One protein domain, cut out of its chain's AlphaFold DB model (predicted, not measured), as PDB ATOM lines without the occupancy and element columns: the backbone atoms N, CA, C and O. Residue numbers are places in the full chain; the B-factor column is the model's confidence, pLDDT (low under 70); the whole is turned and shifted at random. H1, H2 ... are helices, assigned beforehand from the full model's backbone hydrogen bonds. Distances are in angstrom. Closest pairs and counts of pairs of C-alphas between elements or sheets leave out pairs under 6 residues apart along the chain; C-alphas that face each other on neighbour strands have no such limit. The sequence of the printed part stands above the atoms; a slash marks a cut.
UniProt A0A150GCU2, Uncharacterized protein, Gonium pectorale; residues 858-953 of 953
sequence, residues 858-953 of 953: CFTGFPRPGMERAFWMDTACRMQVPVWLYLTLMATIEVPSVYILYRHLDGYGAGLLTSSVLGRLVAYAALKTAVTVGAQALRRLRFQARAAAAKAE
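AT A GLANCE: This is residues 858 to 953 of the 953 residues of an uncharacterized protein of Gonium pectorale (UniProt A0A150GCU2). Two long helices, H1 and H2, make one long, narrow helical hairpin: the chain runs out along H1, turns tightly at residues 905 and 906, and folds back along H2. The helices meet near this turn, and farther from it residues 873 to 886 of H1 and residues 925 to 953, of which 925 to 949 belong to H2, stand free. The printed part has 96 residues, with two named helices in the order H1, H2 and no named strand; its class is all helix. It is extended, with a radius of gyration of the C-alphas of 21.1 A, and a rod in outline, spanning 70 by 22 by 15 A.

IN THESE COORDINATES: The printed part begins at Cys 858, with C-alpha at (192.461, 135.931, 134.936). H1 holds residues 865 to 904, 58.6 A from first to last C-alpha, and begins with C-alpha 865 at (188.032, 136.140, 122.699). H2 holds residues 907 to 949, 62.3 A from first to last C-alpha, and ends with C-alpha 949 at (178.959, 145.780, 129.128).

HOW THE PARTS SIT: H1 and H2 form a helical hairpin over a tight link of 2 residues. They run opposite ways at a shallow tilt of 8 degrees, with their centres 13.7 A apart. They touch, with 9 pairs of C-alphas within 8 A, through residues 898 to 903 of H1 and 909 to 917 of H2 alone. The closest C-alphas are those of Tyr 902 and Ala 910, 5.2 A apart. In H2 every O i to N i+4 pair is within hydrogen-bond range; in H1 33 of 36 are.

THE WHOLE: The two C-alphas farthest apart, those of Asp 906 and Glu 953, are 70.2 A apart. The printed part has no cut, and it ends at Glu 953, the chain's last residue. The mean pLDDT of the printed part is 74.4; 24 residues are under 70, among them residues 858 to 861 and 875 to 882.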
ATOM      1  N   CYS A 858     193.778 135.676 134.340       54.28
ATOM      2  CA  CYS A 858     192.461 135.931 134.936       54.28
ATOM      3  C   CYS A 858     192.309 137.364 135.467       54.28
ATOM      4  O   CYS A 858     191.197 137.888 135.440       54.28
ATOM      5  N   PHE A 859     193.392 137.981 135.950       51.00
ATOM      6  CA  PHE A 859     193.379 139.336 136.511       51.00
ATOM      7  C   PHE A 859     193.660 140.435 135.476       51.00
ATOM      8  O   PHE A 859     193.116 141.528 135.605       51.00
ATOM      9  N   THR A 860     194.465 140.170 134.441       64.94
ATOM     10  CA  THR A 860     194.813 141.160 133.400       64.94
ATOM     11  C   THR A 860     193.901 141.125 132.170       64.94
ATOM     12  O   THR A 860     193.961 142.032 131.343       64.94
ATOM     13  N   GLY A 861     193.033 140.115 132.061       54.47
ATOM     14  CA  GLY A 861     192.105 139.942 130.946       54.47
ATOM     15  C   GLY A 861     192.717 139.210 129.747       54.47
ATOM     16  O   GLY A 861     193.917 139.262 129.477       54.47
ATOM     17  N   PHE A 862     191.874 138.495 128.997       72.06
ATOM     18  CA  PHE A 862     192.327 137.684 127.865       72.06
ATOM     19  C   PHE A 862     192.437 138.534 126.587       72.06
ATOM     20  O   PHE A 862     191.419 139.038 126.115       72.06
ATOM     21  N   PRO A 863     193.618 138.628 125.942       64.19
ATOM     22  CA  PRO A 863     193.829 139.513 124.789       64.19
ATOM     23  C   PRO A 863     193.140 139.042 123.495       64.19
ATOM     24  O   PRO A 863     193.238 139.709 122.466       64.19
ATOM     25  N   ARG A 864     192.480 137.874 123.499       73.81
ATOM     26  CA  ARG A 864     191.709 137.341 122.365       73.81
ATOM     27  C   ARG A 864     190.464 136.594 122.865       73.81
ATOM     28  O   ARG A 864     190.606 135.743 123.745       73.81
ATOM     29  N   PRO A 865     189.279 136.775 122.248       66.31
ATOM     30  CA  PRO A 865     188.032 136.140 122.699       66.31
ATOM     31  C   PRO A 865     188.044 134.599 122.625       66.31
ATOM     32  O   PRO A 865     187.295 133.934 123.337       66.31
ATOM     33  N   GLY A 866     188.916 134.006 121.800       68.19
ATOM     34  CA  GLY A 866     189.130 132.553 121.766       68.19
ATOM     35  C   GLY A 866     190.017 132.012 122.898       68.19
ATOM     36  O   GLY A 866     189.831 130.870 123.316       68.19
ATOM     37  N   MET A 867     190.950 132.820 123.423       71.62
ATOM     38  CA  MET A 867     191.871 132.384 124.483       71.62
ATOM     39  C   MET A 867     191.142 132.139 125.797       71.62
ATOM     40  O   MET A 867     191.443 131.157 126.459       71.62
ATOM     41  N   GLU A 868     190.145 132.957 126.139       67.38
ATOM     42  CA  GLU A 868     189.353 132.760 127.356       67.38
ATOM     43  C   GLU A 868     188.638 131.392 127.365       67.38
ATOM     44  O   GLU A 868     188.663 130.685 128.370       67.38
ATOM     45  N   ARG A 869     188.030 130.967 126.245       70.50
ATOM     46  CA  ARG A 869     187.375 129.645 126.160       70.50
ATOM     47  C   ARG A 869     188.369 128.492 126.288       70.50
ATOM     48  O   ARG A 869     188.093 127.554 127.030       70.50
ATOM     49  N   ALA A 870     189.494 128.564 125.574       67.75
ATOM     50  CA  ALA A 870     190.537 127.541 125.638       67.75
ATOM     51  C   ALA A 870     191.134 127.451 127.050       67.75
ATOM     52  O   ALA A 870     191.268 126.359 127.594       67.75
ATOM     53  N   PHE A 871     191.391 128.605 127.667       72.81
ATOM     54  CA  PHE A 871     191.843 128.734 129.042       72.81
ATOM     55  C   PHE A 871     190.868 128.088 130.031       72.81
ATOM     56  O   PHE A 871     191.263 127.195 130.766       72.81
ATOM     57  N   TRP A 872     189.581 128.462 130.028       66.62
ATOM     58  CA  TRP A 872     188.633 127.886 130.987       66.62
ATOM     59  C   TRP A 872     188.362 126.400 130.754       66.62
ATOM     60  O   TRP A 872     188.037 125.723 131.722       66.62
ATOM     61  N   MET A 873     188.500 125.872 129.532       69.25
ATOM     62  CA  MET A 873     188.478 124.420 129.318       69.25
ATOM     63  C   MET A 873     189.730 123.742 129.882       69.25
ATOM     64  O   MET A 873     189.596 122.755 130.598       69.25
ATOM     65  N   ASP A 874     190.921 124.286 129.632       70.94
ATOM     66  CA  ASP A 874     192.184 123.756 130.159       70.94
ATOM     67  C   ASP A 874     192.221 123.816 131.696       70.94
ATOM     68  O   ASP A 874     192.453 122.801 132.346       70.94
ATOM     69  N   THR A 875     191.878 124.954 132.306       67.81
ATOM     70  CA  THR A 875     191.791 125.111 133.765       67.81
ATOM     71  C   THR A 875     190.646 124.290 134.368       67.81
ATOM     72  O   THR A 875     190.831 123.717 135.439       67.81
ATOM     73  N   ALA A 876     189.487 124.153 133.708       64.25
ATOM     74  CA  ALA A 876     188.431 123.260 134.196       64.25
ATOM     75  C   ALA A 876     188.890 121.799 134.183       64.25
ATOM     76  O   ALA A 876     188.742 121.136 135.201       64.25
ATOM     77  N   CYS A 877     189.511 121.315 133.104       63.31
ATOM     78  CA  CYS A 877     190.087 119.972 133.064       63.31
ATOM     79  C   CYS A 877     191.187 119.797 134.125       63.31
ATOM     80  O   CYS A 877     191.154 118.832 134.881       63.31
ATOM     81  N   ARG A 878     192.118 120.750 134.255       63.78
ATOM     82  CA  ARG A 878     193.228 120.689 135.228       63.78
ATOM     83  C   ARG A 878     192.813 120.841 136.688       63.78
ATOM     84  O   ARG A 878     193.576 120.418 137.543       63.78
ATOM     85  N   MET A 879     191.652 121.422 136.984       61.59
ATOM     86  CA  MET A 879     191.102 121.507 138.346       61.59
ATOM     87  C   MET A 879     190.153 120.339 138.638       61.59
ATOM     88  O   MET A 879     190.160 119.791 139.735       61.59
ATOM     89  N   GLN A 880     189.357 119.911 137.652       65.31
ATOM     90  CA  GLN A 880     188.450 118.775 137.807       65.31
ATOM     91  C   GLN A 880     189.197 117.449 137.876       65.31
ATOM     92  O   GLN A 880     188.777 116.608 138.656       65.31
ATOM     93  N   VAL A 881     190.285 117.249 137.121       65.06
ATOM     94  CA  VAL A 881     191.030 115.980 137.146       65.06
ATOM     95  C   VAL A 881     191.636 115.697 138.528       65.06
ATOM     96  O   VAL A 881     191.324 114.635 139.047       65.06
ATOM     97  N   PRO A 882     192.397 116.592 139.194       64.44
ATOM     98  CA  PRO A 882     192.909 116.333 140.543       64.44
ATOM     99  C   PRO A 882     191.803 116.139 141.578       64.44
ATOM    100  O   PRO A 882     191.914 115.246 142.409       64.44
ATOM    101  N   VAL A 883     190.717 116.918 141.505       70.44
ATOM    102  CA  VAL A 883     189.577 116.772 142.424       70.44
ATOM    103  C   VAL A 883     188.867 115.435 142.204       70.44
ATOM    104  O   VAL A 883     188.642 114.709 143.164       70.44
ATOM    105  N   TRP A 884     188.566 115.046 140.963       71.56
ATOM    106  CA  TRP A 884     187.996 113.727 140.672       71.56
ATOM    107  C   TRP A 884     188.949 112.591 141.026       71.56
ATOM    108  O   TRP A 884     188.487 111.575 141.529       71.56
ATOM    109  N   LEU A 885     190.254 112.744 140.797       68.00
ATOM    110  CA  LEU A 885     191.241 111.715 141.106       68.00
ATOM    111  C   LEU A 885     191.374 111.534 142.622       68.00
ATOM    112  O   LEU A 885     191.301 110.405 143.083       68.00
ATOM    113  N   TYR A 886     191.444 112.622 143.395       73.81
ATOM    114  CA  TYR A 886     191.409 112.602 144.862       73.81
ATOM    115  C   TYR A 886     190.111 111.985 145.400       73.81
ATOM    116  O   TYR A 886     190.155 111.101 146.248       73.81
ATOM    117  N   LEU A 887     188.951 112.382 144.867       67.25
ATOM    118  CA  LEU A 887     187.653 111.838 145.282       67.25
ATOM    119  C   LEU A 887     187.473 110.365 144.898       67.25
ATOM    120  O   LEU A 887     186.855 109.612 145.646       67.25
ATOM    121  N   THR A 888     188.016 109.944 143.753       70.81
ATOM    122  CA  THR A 888     188.021 108.533 143.350       70.81
ATOM    123  C   THR A 888     188.960 107.744 144.252       70.81
ATOM    124  O   THR A 888     188.555 106.698 144.739       70.81
ATOM    125  N   LEU A 889     190.155 108.271 144.546       69.88
ATOM    126  CA  LEU A 889     191.128 107.657 145.450       69.88
ATOM    127  C   LEU A 889     190.528 107.459 146.851       69.88
ATOM    128  O   LEU A 889     190.531 106.341 147.360       69.88
ATOM    129  N   MET A 890     189.930 108.511 147.423       71.62
ATOM    130  CA  MET A 890     189.211 108.461 148.700       71.62
ATOM    131  C   MET A 890     188.086 107.424 148.674       71.62
ATOM    132  O   MET A 890     188.013 106.597 149.573       71.62
ATOM    133  N   ALA A 891     187.258 107.387 147.625       71.44
ATOM    134  CA  ALA A 891     186.210 106.373 147.505       71.44
ATOM    135  C   ALA A 891     186.774 104.941 147.385       71.44
ATOM    136  O   ALA A 891     186.219 104.020 147.975       71.44
ATOM    137  N   THR A 892     187.879 104.738 146.661       70.06
ATOM    138  CA  THR A 892     188.518 103.418 146.511       70.06
ATOM    139  C   THR A 892     189.293 102.953 147.741       70.06
ATOM    140  O   THR A 892     189.531 101.757 147.854       70.06
ATOM    141  N   ILE A 893     189.683 103.858 148.642       70.56
ATOM    142  CA  ILE A 893     190.394 103.525 149.885       70.56
ATOM    143  C   ILE A 893     189.404 103.429 151.050       70.56
ATOM    144  O   ILE A 893     189.315 102.383 151.688       70.56
ATOM    145  N   GLU A 894     188.604 104.470 151.303       74.25
ATOM    146  CA  GLU A 894     187.701 104.484 152.457       74.25
ATOM    147  C   GLU A 894     186.593 103.434 152.348       74.25
ATOM    148  O   GLU A 894     186.293 102.800 153.352       74.25
ATOM    149  N   VAL A 895     185.990 103.190 151.174       71.94
ATOM    150  CA  VAL A 895     184.856 102.244 151.088       71.94
ATOM    151  C   VAL A 895     185.279 100.800 151.422       71.94
ATOM    152  O   VAL A 895     184.587 100.177 152.231       71.94
ATOM    153  N   PRO A 896     186.403 100.255 150.908       70.38
ATOM    154  CA  PRO A 896     186.912  98.959 151.360       70.38
ATOM    155  C   PRO A 896     187.349  98.946 152.828       70.38
ATOM    156  O   PRO A 896     186.971  98.019 153.540       70.38
ATOM    157  N   SER A 897     188.075  99.964 153.311       71.75
ATOM    158  CA  SER A 897     188.487 100.037 154.723       71.75
ATOM    159  C   SER A 897     187.282 100.035 155.666       71.75
ATOM    160  O   SER A 897     187.255  99.284 156.637       71.75
ATOM    161  N   VAL A 898     186.245 100.807 155.338       69.56
ATOM    162  CA  VAL A 898     184.968 100.850 156.061       69.56
ATOM    163  C   VAL A 898     184.249  99.509 156.019       69.56
ATOM    164  O   VAL A 898     183.714  99.088 157.037       69.56
ATOM    165  N   TYR A 899     184.231  98.825 154.874       72.69
ATOM    166  CA  TYR A 899     183.600  97.511 154.749       72.69
ATOM    167  C   TYR A 899     184.317  96.440 155.586       72.69
ATOM    168  O   TYR A 899     183.661  95.618 156.227       72.69
ATOM    169  N   ILE A 900     185.653  96.476 155.628       69.69
ATOM    170  CA  ILE A 900     186.474  95.590 156.464       69.69
ATOM    171  C   ILE A 900     186.220  95.893 157.948       69.69
ATOM    172  O   ILE A 900     185.831  94.994 158.691       69.69
ATOM    173  N   LEU A 901     186.320  97.158 158.370       70.56
ATOM    174  CA  LEU A 901     186.026  97.580 159.747       70.56
ATOM    175  C   LEU A 901     184.594  97.223 160.173       70.56
ATOM    176  O   LEU A 901     184.391  96.674 161.249       70.56
ATOM    177  N   TYR A 902     183.595  97.447 159.316       73.81
ATOM    178  CA  TYR A 902     182.201  97.079 159.585       73.81
ATOM    179  C   TYR A 902     182.008  95.563 159.767       73.81
ATOM    180  O   TYR A 902     181.129  95.146 160.517       73.81
ATOM    181  N   ARG A 903     182.823  94.731 159.106       72.38
ATOM    182  CA  ARG A 903     182.775  93.267 159.243       72.38
ATOM    183  C   ARG A 903     183.417  92.758 160.540       72.38
ATOM    184  O   ARG A 903     183.044  91.677 160.989       72.38
ATOM    185  N   HIS A 904     184.362  93.504 161.112       74.19
ATOM    186  CA  HIS A 904     185.132  93.097 162.294       74.19
ATOM    187  C   HIS A 904     184.742  93.823 163.593       74.19
ATOM    188  O   HIS A 904     185.180  93.412 164.663       74.19
ATOM    189  N   LEU A 905     183.913  94.868 163.530       77.50
ATOM    190  CA  LEU A 905     183.435  95.594 164.707       77.50
ATOM    191  C   LEU A 905     182.097  95.052 165.223       77.50
ATOM    192  O   LEU A 905     181.120  94.953 164.479       77.50
ATOM    193  N   ASP A 906     182.024  94.834 166.537       75.31
ATOM    194  CA  ASP A 906     180.773  94.554 167.245       75.31
ATOM    195  C   ASP A 906     179.718  95.644 167.004       75.31
ATOM    196  O   ASP A 906     180.032  96.803 166.720       75.31
ATOM    197  N   GLY A 907     178.436  95.303 167.188       71.00
ATOM    198  CA  GLY A 907     177.293  96.131 166.771       71.00
ATOM    199  C   GLY A 907     177.276  97.592 167.260       71.00
ATOM    200  O   GLY A 907     176.642  98.437 166.627       71.00
ATOM    201  N   TYR A 908     177.987  97.924 168.343       70.62
ATOM    202  CA  TYR A 908     178.173  99.311 168.790       70.62
ATOM    203  C   TYR A 908     179.253 100.058 167.982       70.62
ATOM    204  O   TYR A 908     179.026 101.191 167.549       70.62
ATOM    205  N   GLY A 909     180.393  99.410 167.716       73.94
ATOM    206  CA  GLY A 909     181.454  99.930 166.848       73.94
ATOM    207  C   GLY A 909     180.979 100.070 165.402       73.94
ATOM    208  O   GLY A 909     181.174 101.121 164.794       73.94
ATOM    209  N   ALA A 910     180.237  99.081 164.892       72.31
ATOM    210  CA  ALA A 910     179.572  99.166 163.593       72.31
ATOM    211  C   ALA A 910     178.631 100.386 163.505       72.31
ATOM    212  O   ALA A 910     178.639 101.106 162.505       72.31
ATOM    213  N   GLY A 911     177.863 100.677 164.564       72.69
ATOM    214  CA  GLY A 911     176.986 101.851 164.638       72.69
ATOM    215  C   GLY A 911     177.738 103.185 164.573       72.69
ATOM    216  O   GLY A 911     177.374 104.060 163.780       72.69
ATOM    217  N   LEU A 912     178.813 103.327 165.357       73.00
ATOM    218  CA  LEU A 912     179.675 104.513 165.338       73.00
ATOM    219  C   LEU A 912     180.346 104.699 163.974       73.00
ATOM    220  O   LEU A 912     180.253 105.785 163.396       73.00
ATOM    221  N   LEU A 913     180.942 103.643 163.418       77.19
ATOM    222  CA  LEU A 913     181.632 103.705 162.134       77.19
ATOM    223  C   LEU A 913     180.662 104.051 160.993       77.19
ATOM    224  O   LEU A 913     180.937 104.953 160.203       77.19
ATOM    225  N   THR A 914     179.470 103.442 160.972       75.12
ATOM    226  CA  THR A 914     178.409 103.786 160.008       75.12
ATOM    227  C   THR A 914     177.991 105.254 160.136       75.12
ATOM    228  O   THR A 914     177.793 105.924 159.124       75.12
ATOM    229  N   SER A 915     177.890 105.791 161.359       71.31
ATOM    230  CA  SER A 915     177.537 107.203 161.575       71.31
ATOM    231  C   SER A 915     178.636 108.178 161.125       71.31
ATOM    232  O   SER A 915     178.325 109.188 160.494       71.31
ATOM    233  N   SER A 916     179.909 107.840 161.360       77.25
ATOM    234  CA  SER A 916     181.078 108.603 160.899       77.25
ATOM    235  C   SER A 916     181.142 108.647 159.371       77.25
ATOM    236  O   SER A 916     181.234 109.719 158.774       77.25
ATOM    237  N   VAL A 917     180.983 107.492 158.720       77.81
ATOM    238  CA  VAL A 917     180.993 107.363 157.256       77.81
ATOM    239  C   VAL A 917     179.811 108.087 156.624       77.81
ATOM    240  O   VAL A 917     179.989 108.812 155.646       77.81
ATOM    241  N   LEU A 918     178.610 107.967 157.198       76.44
ATOM    242  CA  LEU A 918     177.446 108.720 156.733       76.44
ATOM    243  C   LEU A 918     177.672 110.233 156.884       76.44
ATOM    244  O   LEU A 918     177.346 110.989 155.971       76.44
ATOM    245  N   GLY A 919     178.293 110.672 157.984       77.62
ATOM    246  CA  GLY A 919     178.711 112.059 158.197       77.62
ATOM    247  C   GLY A 919     179.692 112.555 157.128       77.62
ATOM    248  O   GLY A 919     179.443 113.594 156.515       77.62
ATOM    249  N   ARG A 920     180.752 111.787 156.833       78.81
ATOM    250  CA  ARG A 920     181.723 112.093 155.762       78.81
ATOM    251  C   ARG A 920     181.054 112.150 154.386       78.81
ATOM    252  O   ARG A 920     181.294 113.092 153.635       78.81
ATOM    253  N   LEU A 921     180.162 111.209 154.067       77.44
ATOM    254  CA  LEU A 921     179.414 111.191 152.803       77.44
ATOM    255  C   LEU A 921     178.452 112.384 152.666       77.44
ATOM    256  O   LEU A 921     178.333 112.947 151.575       77.44
ATOM    257  N   VAL A 922     177.801 112.810 153.752       75.69
ATOM    258  CA  VAL A 922     176.946 114.010 153.771       75.69
ATOM    259  C   VAL A 922     177.782 115.283 153.625       75.69
ATOM    260  O   VAL A 922     177.439 116.134 152.803       75.69
ATOM    261  N   ALA A 923     178.906 115.401 154.338       75.06
ATOM    262  CA  ALA A 923     179.839 116.519 154.194       75.06
ATOM    263  C   ALA A 923     180.409 116.601 152.765       75.06
ATOM    264  O   ALA A 923     180.441 117.677 152.166       75.06
ATOM    265  N   TYR A 924     180.760 115.462 152.166       79.19
ATOM    266  CA  TYR A 924     181.181 115.363 150.770       79.19
ATOM    267  C   TYR A 924     180.078 115.803 149.793       79.19
ATOM    268  O   TYR A 924     180.334 116.602 148.886       79.19
ATOM    269  N   ALA A 925     178.838 115.338 149.980       73.44
ATOM    270  CA  ALA A 925     177.703 115.755 149.158       73.44
ATOM    271  C   ALA A 925     177.438 117.268 149.271       73.44
ATOM    272  O   ALA A 925     177.193 117.928 148.254       73.44
ATOM    273  N   ALA A 926     177.557 117.834 150.476       74.94
ATOM    274  CA  ALA A 926     177.458 119.270 150.712       74.94
ATOM    275  C   ALA A 926     178.583 120.040 149.999       74.94
ATOM    276  O   ALA A 926     178.291 120.960 149.235       74.94
ATOM    277  N   LEU A 927     179.848 119.623 150.144       78.38
ATOM    278  CA  LEU A 927     181.005 120.258 149.499       78.38
ATOM    279  C   LEU A 927     180.900 120.218 147.966       78.38
ATOM    280  O   LEU A 927     181.087 121.233 147.293       78.38
ATOM    281  N   LYS A 928     180.518 119.069 147.395       81.06
ATOM    282  CA  LYS A 928     180.273 118.913 145.953       81.06
ATOM    283  C   LYS A 928     179.145 119.830 145.468       81.06
ATOM    284  O   LYS A 928     179.245 120.421 144.388       81.06
ATOM    285  N   THR A 929     178.089 119.982 146.265       78.88
ATOM    286  CA  THR A 929     176.981 120.896 145.954       78.88
ATOM    287  C   THR A 929     177.442 122.351 146.029       78.88
ATOM    288  O   THR A 929     177.197 123.111 145.097       78.88
ATOM    289  N   ALA A 930     178.206 122.730 147.054       74.69
ATOM    290  CA  ALA A 930     178.756 124.074 147.211       74.69
ATOM    291  C   ALA A 930     179.688 124.466 146.050       74.69
ATOM    292  O   ALA A 930     179.514 125.528 145.454       74.69
ATOM    293  N   VAL A 931     180.614 123.586 145.645       80.38
ATOM    294  CA  VAL A 931     181.521 123.825 144.505       80.38
ATOM    295  C   VAL A 931     180.751 123.951 143.185       80.38
ATOM    296  O   VAL A 931     181.039 124.837 142.377       80.38
ATOM    297  N   THR A 932     179.743 123.105 142.950       81.19
ATOM    298  CA  THR A 932     178.946 123.167 141.711       81.19
ATOM    299  C   THR A 932     178.026 124.390 141.666       81.19
ATOM    300  O   THR A 932     177.957 125.045 140.624       81.19
ATOM    301  N   VAL A 933     177.392 124.766 142.782       83.00
ATOM    302  CA  VAL A 933     176.600 126.003 142.909       83.00
ATOM    303  C   VAL A 933     177.488 127.241 142.769       83.00
ATOM    304  O   VAL A 933     177.147 128.132 141.993       83.00
ATOM    305  N   GLY A 934     178.659 127.280 143.410       85.44
ATOM    306  CA  GLY A 934     179.628 128.374 143.272       85.44
ATOM    307  C   GLY A 934     180.102 128.560 141.828       85.44
ATOM    308  O   GLY A 934     180.091 129.673 141.302       85.44
ATOM    309  N   ALA A 935     180.414 127.463 141.128       80.75
ATOM    310  CA  ALA A 935     180.764 127.498 139.708       80.75
ATOM    311  C   ALA A 935     179.601 127.984 138.815       80.75
ATOM    312  O   ALA A 935     179.828 128.707 137.839       80.75
ATOM    313  N   GLN A 936     178.352 127.630 139.137       82.25
ATOM    314  CA  GLN A 936     177.170 128.145 138.435       82.25
ATOM    315  C   GLN A 936     176.918 129.634 138.724       82.25
ATOM    316  O   GLN A 936     176.613 130.384 137.796       82.25
ATOM    317  N   ALA A 937     177.092 130.082 139.970       82.44
ATOM    318  CA  ALA A 937     176.961 131.483 140.366       82.44
ATOM    319  C   ALA A 937     177.997 132.366 139.650       82.44
ATOM    320  O   ALA A 937     177.627 133.358 139.025       82.44
ATOM    321  N   LEU A 938     179.268 131.944 139.616       85.19
ATOM    322  CA  LEU A 938     180.333 132.600 138.846       85.19
ATOM    323  C   LEU A 938     180.010 132.698 137.346       85.19
ATOM    324  O   LEU A 938     180.246 133.738 136.729       85.19
ATOM    325  N   ARG A 939     179.428 131.647 136.747       86.56
ATOM    326  CA  ARG A 939     178.959 131.690 135.348       86.56
ATOM    327  C   ARG A 939     177.819 132.697 135.150       86.56
ATOM    328  O   ARG A 939     177.851 133.437 134.169       86.56
ATOM    329  N   ARG A 940     176.844 132.756 136.066       84.94
ATOM    330  CA  ARG A 940     175.720 133.713 136.009       84.94
ATOM    331  C   ARG A 940     176.189 135.160 136.160       84.94
ATOM    332  O   ARG A 940     175.838 135.981 135.318       84.94
ATOM    333  N   LEU A 941     177.035 135.451 137.150       86.81
ATOM    334  CA  LEU A 941     177.609 136.785 137.367       86.81
ATOM    335  C   LEU A 941     178.410 137.262 136.147       86.81
ATOM    336  O   LEU A 941     178.237 138.391 135.701       86.81
ATOM    337  N   ARG A 942     179.225 136.390 135.534       77.88
ATOM    338  CA  ARG A 942     179.957 136.733 134.299       77.88
ATOM    339  C   ARG A 942     179.038 136.953 133.097       77.88
ATOM    340  O   ARG A 942     179.323 137.825 132.281       77.88
ATOM    341  N   PHE A 943     177.942 136.201 132.975       89.19
ATOM    342  CA  PHE A 943     176.947 136.443 131.927       89.19
ATOM    343  C   PHE A 943     176.249 137.798 132.118       89.19
ATOM    344  O   PHE A 943     176.131 138.560 131.164       89.19
ATOM    345  N   GLN A 944     175.867 138.134 133.354       91.06
ATOM    346  CA  GLN A 944     175.286 139.434 133.699       91.06
ATOM    347  C   GLN A 944     176.268 140.588 133.457       91.06
ATOM    348  O   GLN A 944     175.881 141.577 132.843       91.06
ATOM    349  N   ALA A 945     177.541 140.446 133.840       86.81
ATOM    350  CA  ALA A 945     178.574 141.451 133.588       86.81
ATOM    351  C   ALA A 945     178.781 141.711 132.084       86.81
ATOM    352  O   ALA A 945     178.844 142.863 131.661       86.81
ATOM    353  N   ARG A 946     178.804 140.661 131.250       89.25
ATOM    354  CA  ARG A 946     178.869 140.808 129.782       89.25
ATOM    355  C   ARG A 946     177.611 141.446 129.198       89.25
ATOM    356  O   ARG A 946     177.720 142.279 128.308       89.25
ATOM    357  N   ALA A 947     176.432 141.083 129.702       88.06
ATOM    358  CA  ALA A 947     175.167 141.684 129.282       88.06
ATOM    359  C   ALA A 947     175.016 143.149 129.737       88.06
ATOM    360  O   ALA A 947     174.253 143.890 129.126       88.06
ATOM    361  N   ALA A 948     175.717 143.567 130.795       88.69
ATOM    362  CA  ALA A 948     175.814 144.962 131.211       88.69
ATOM    363  C   ALA A 948     176.808 145.745 130.337       88.69
ATOM    364  O   ALA A 948     176.473 146.831 129.880       88.69
ATOM    365  N   ALA A 949     177.982 145.174 130.038       88.25
ATOM    366  CA  ALA A 949     178.959 145.780 129.128       88.25
ATOM    367  C   ALA A 949     178.366 146.006 127.723       88.25
ATOM    368  O   ALA A 949     178.382 147.126 127.228       88.25
ATOM    369  N   ALA A 950     177.709 144.994 127.149       88.94
ATOM    370  CA  ALA A 950     177.028 145.078 125.849       88.94
ATOM    371  C   ALA A 950     175.726 145.921 125.842       88.94
ATOM    372  O   ALA A 950     174.973 145.879 124.872       88.94
ATOM    373  N   LYS A 951     175.413 146.612 126.947       89.50
ATOM    374  CA  LYS A 951     174.380 147.664 127.038       89.50
ATOM    375  C   LYS A 951     174.972 149.060 127.276       89.50
ATOM    376  O   LYS A 951     174.215 150.028 127.294       89.50
ATOM    377  N   ALA A 952     176.265 149.136 127.582       87.06
ATOM    378  CA  ALA A 952     177.011 150.376 127.765       87.06
ATOM    379  C   ALA A 952     177.773 150.774 126.485       87.06
ATOM    380  O   ALA A 952     178.053 151.956 126.297       87.06
ATOM    381  N   GLU A 953     178.083 149.785 125.639       81.50
ATOM    382  CA  GLU A 953     178.366 149.922 124.201       81.50
ATOM    383  C   GLU A 953     177.071 150.141 123.393       81.50
ATOM    384  O   GLU A 953     177.117 150.960 122.448       81.50
TER     385      GLU A 953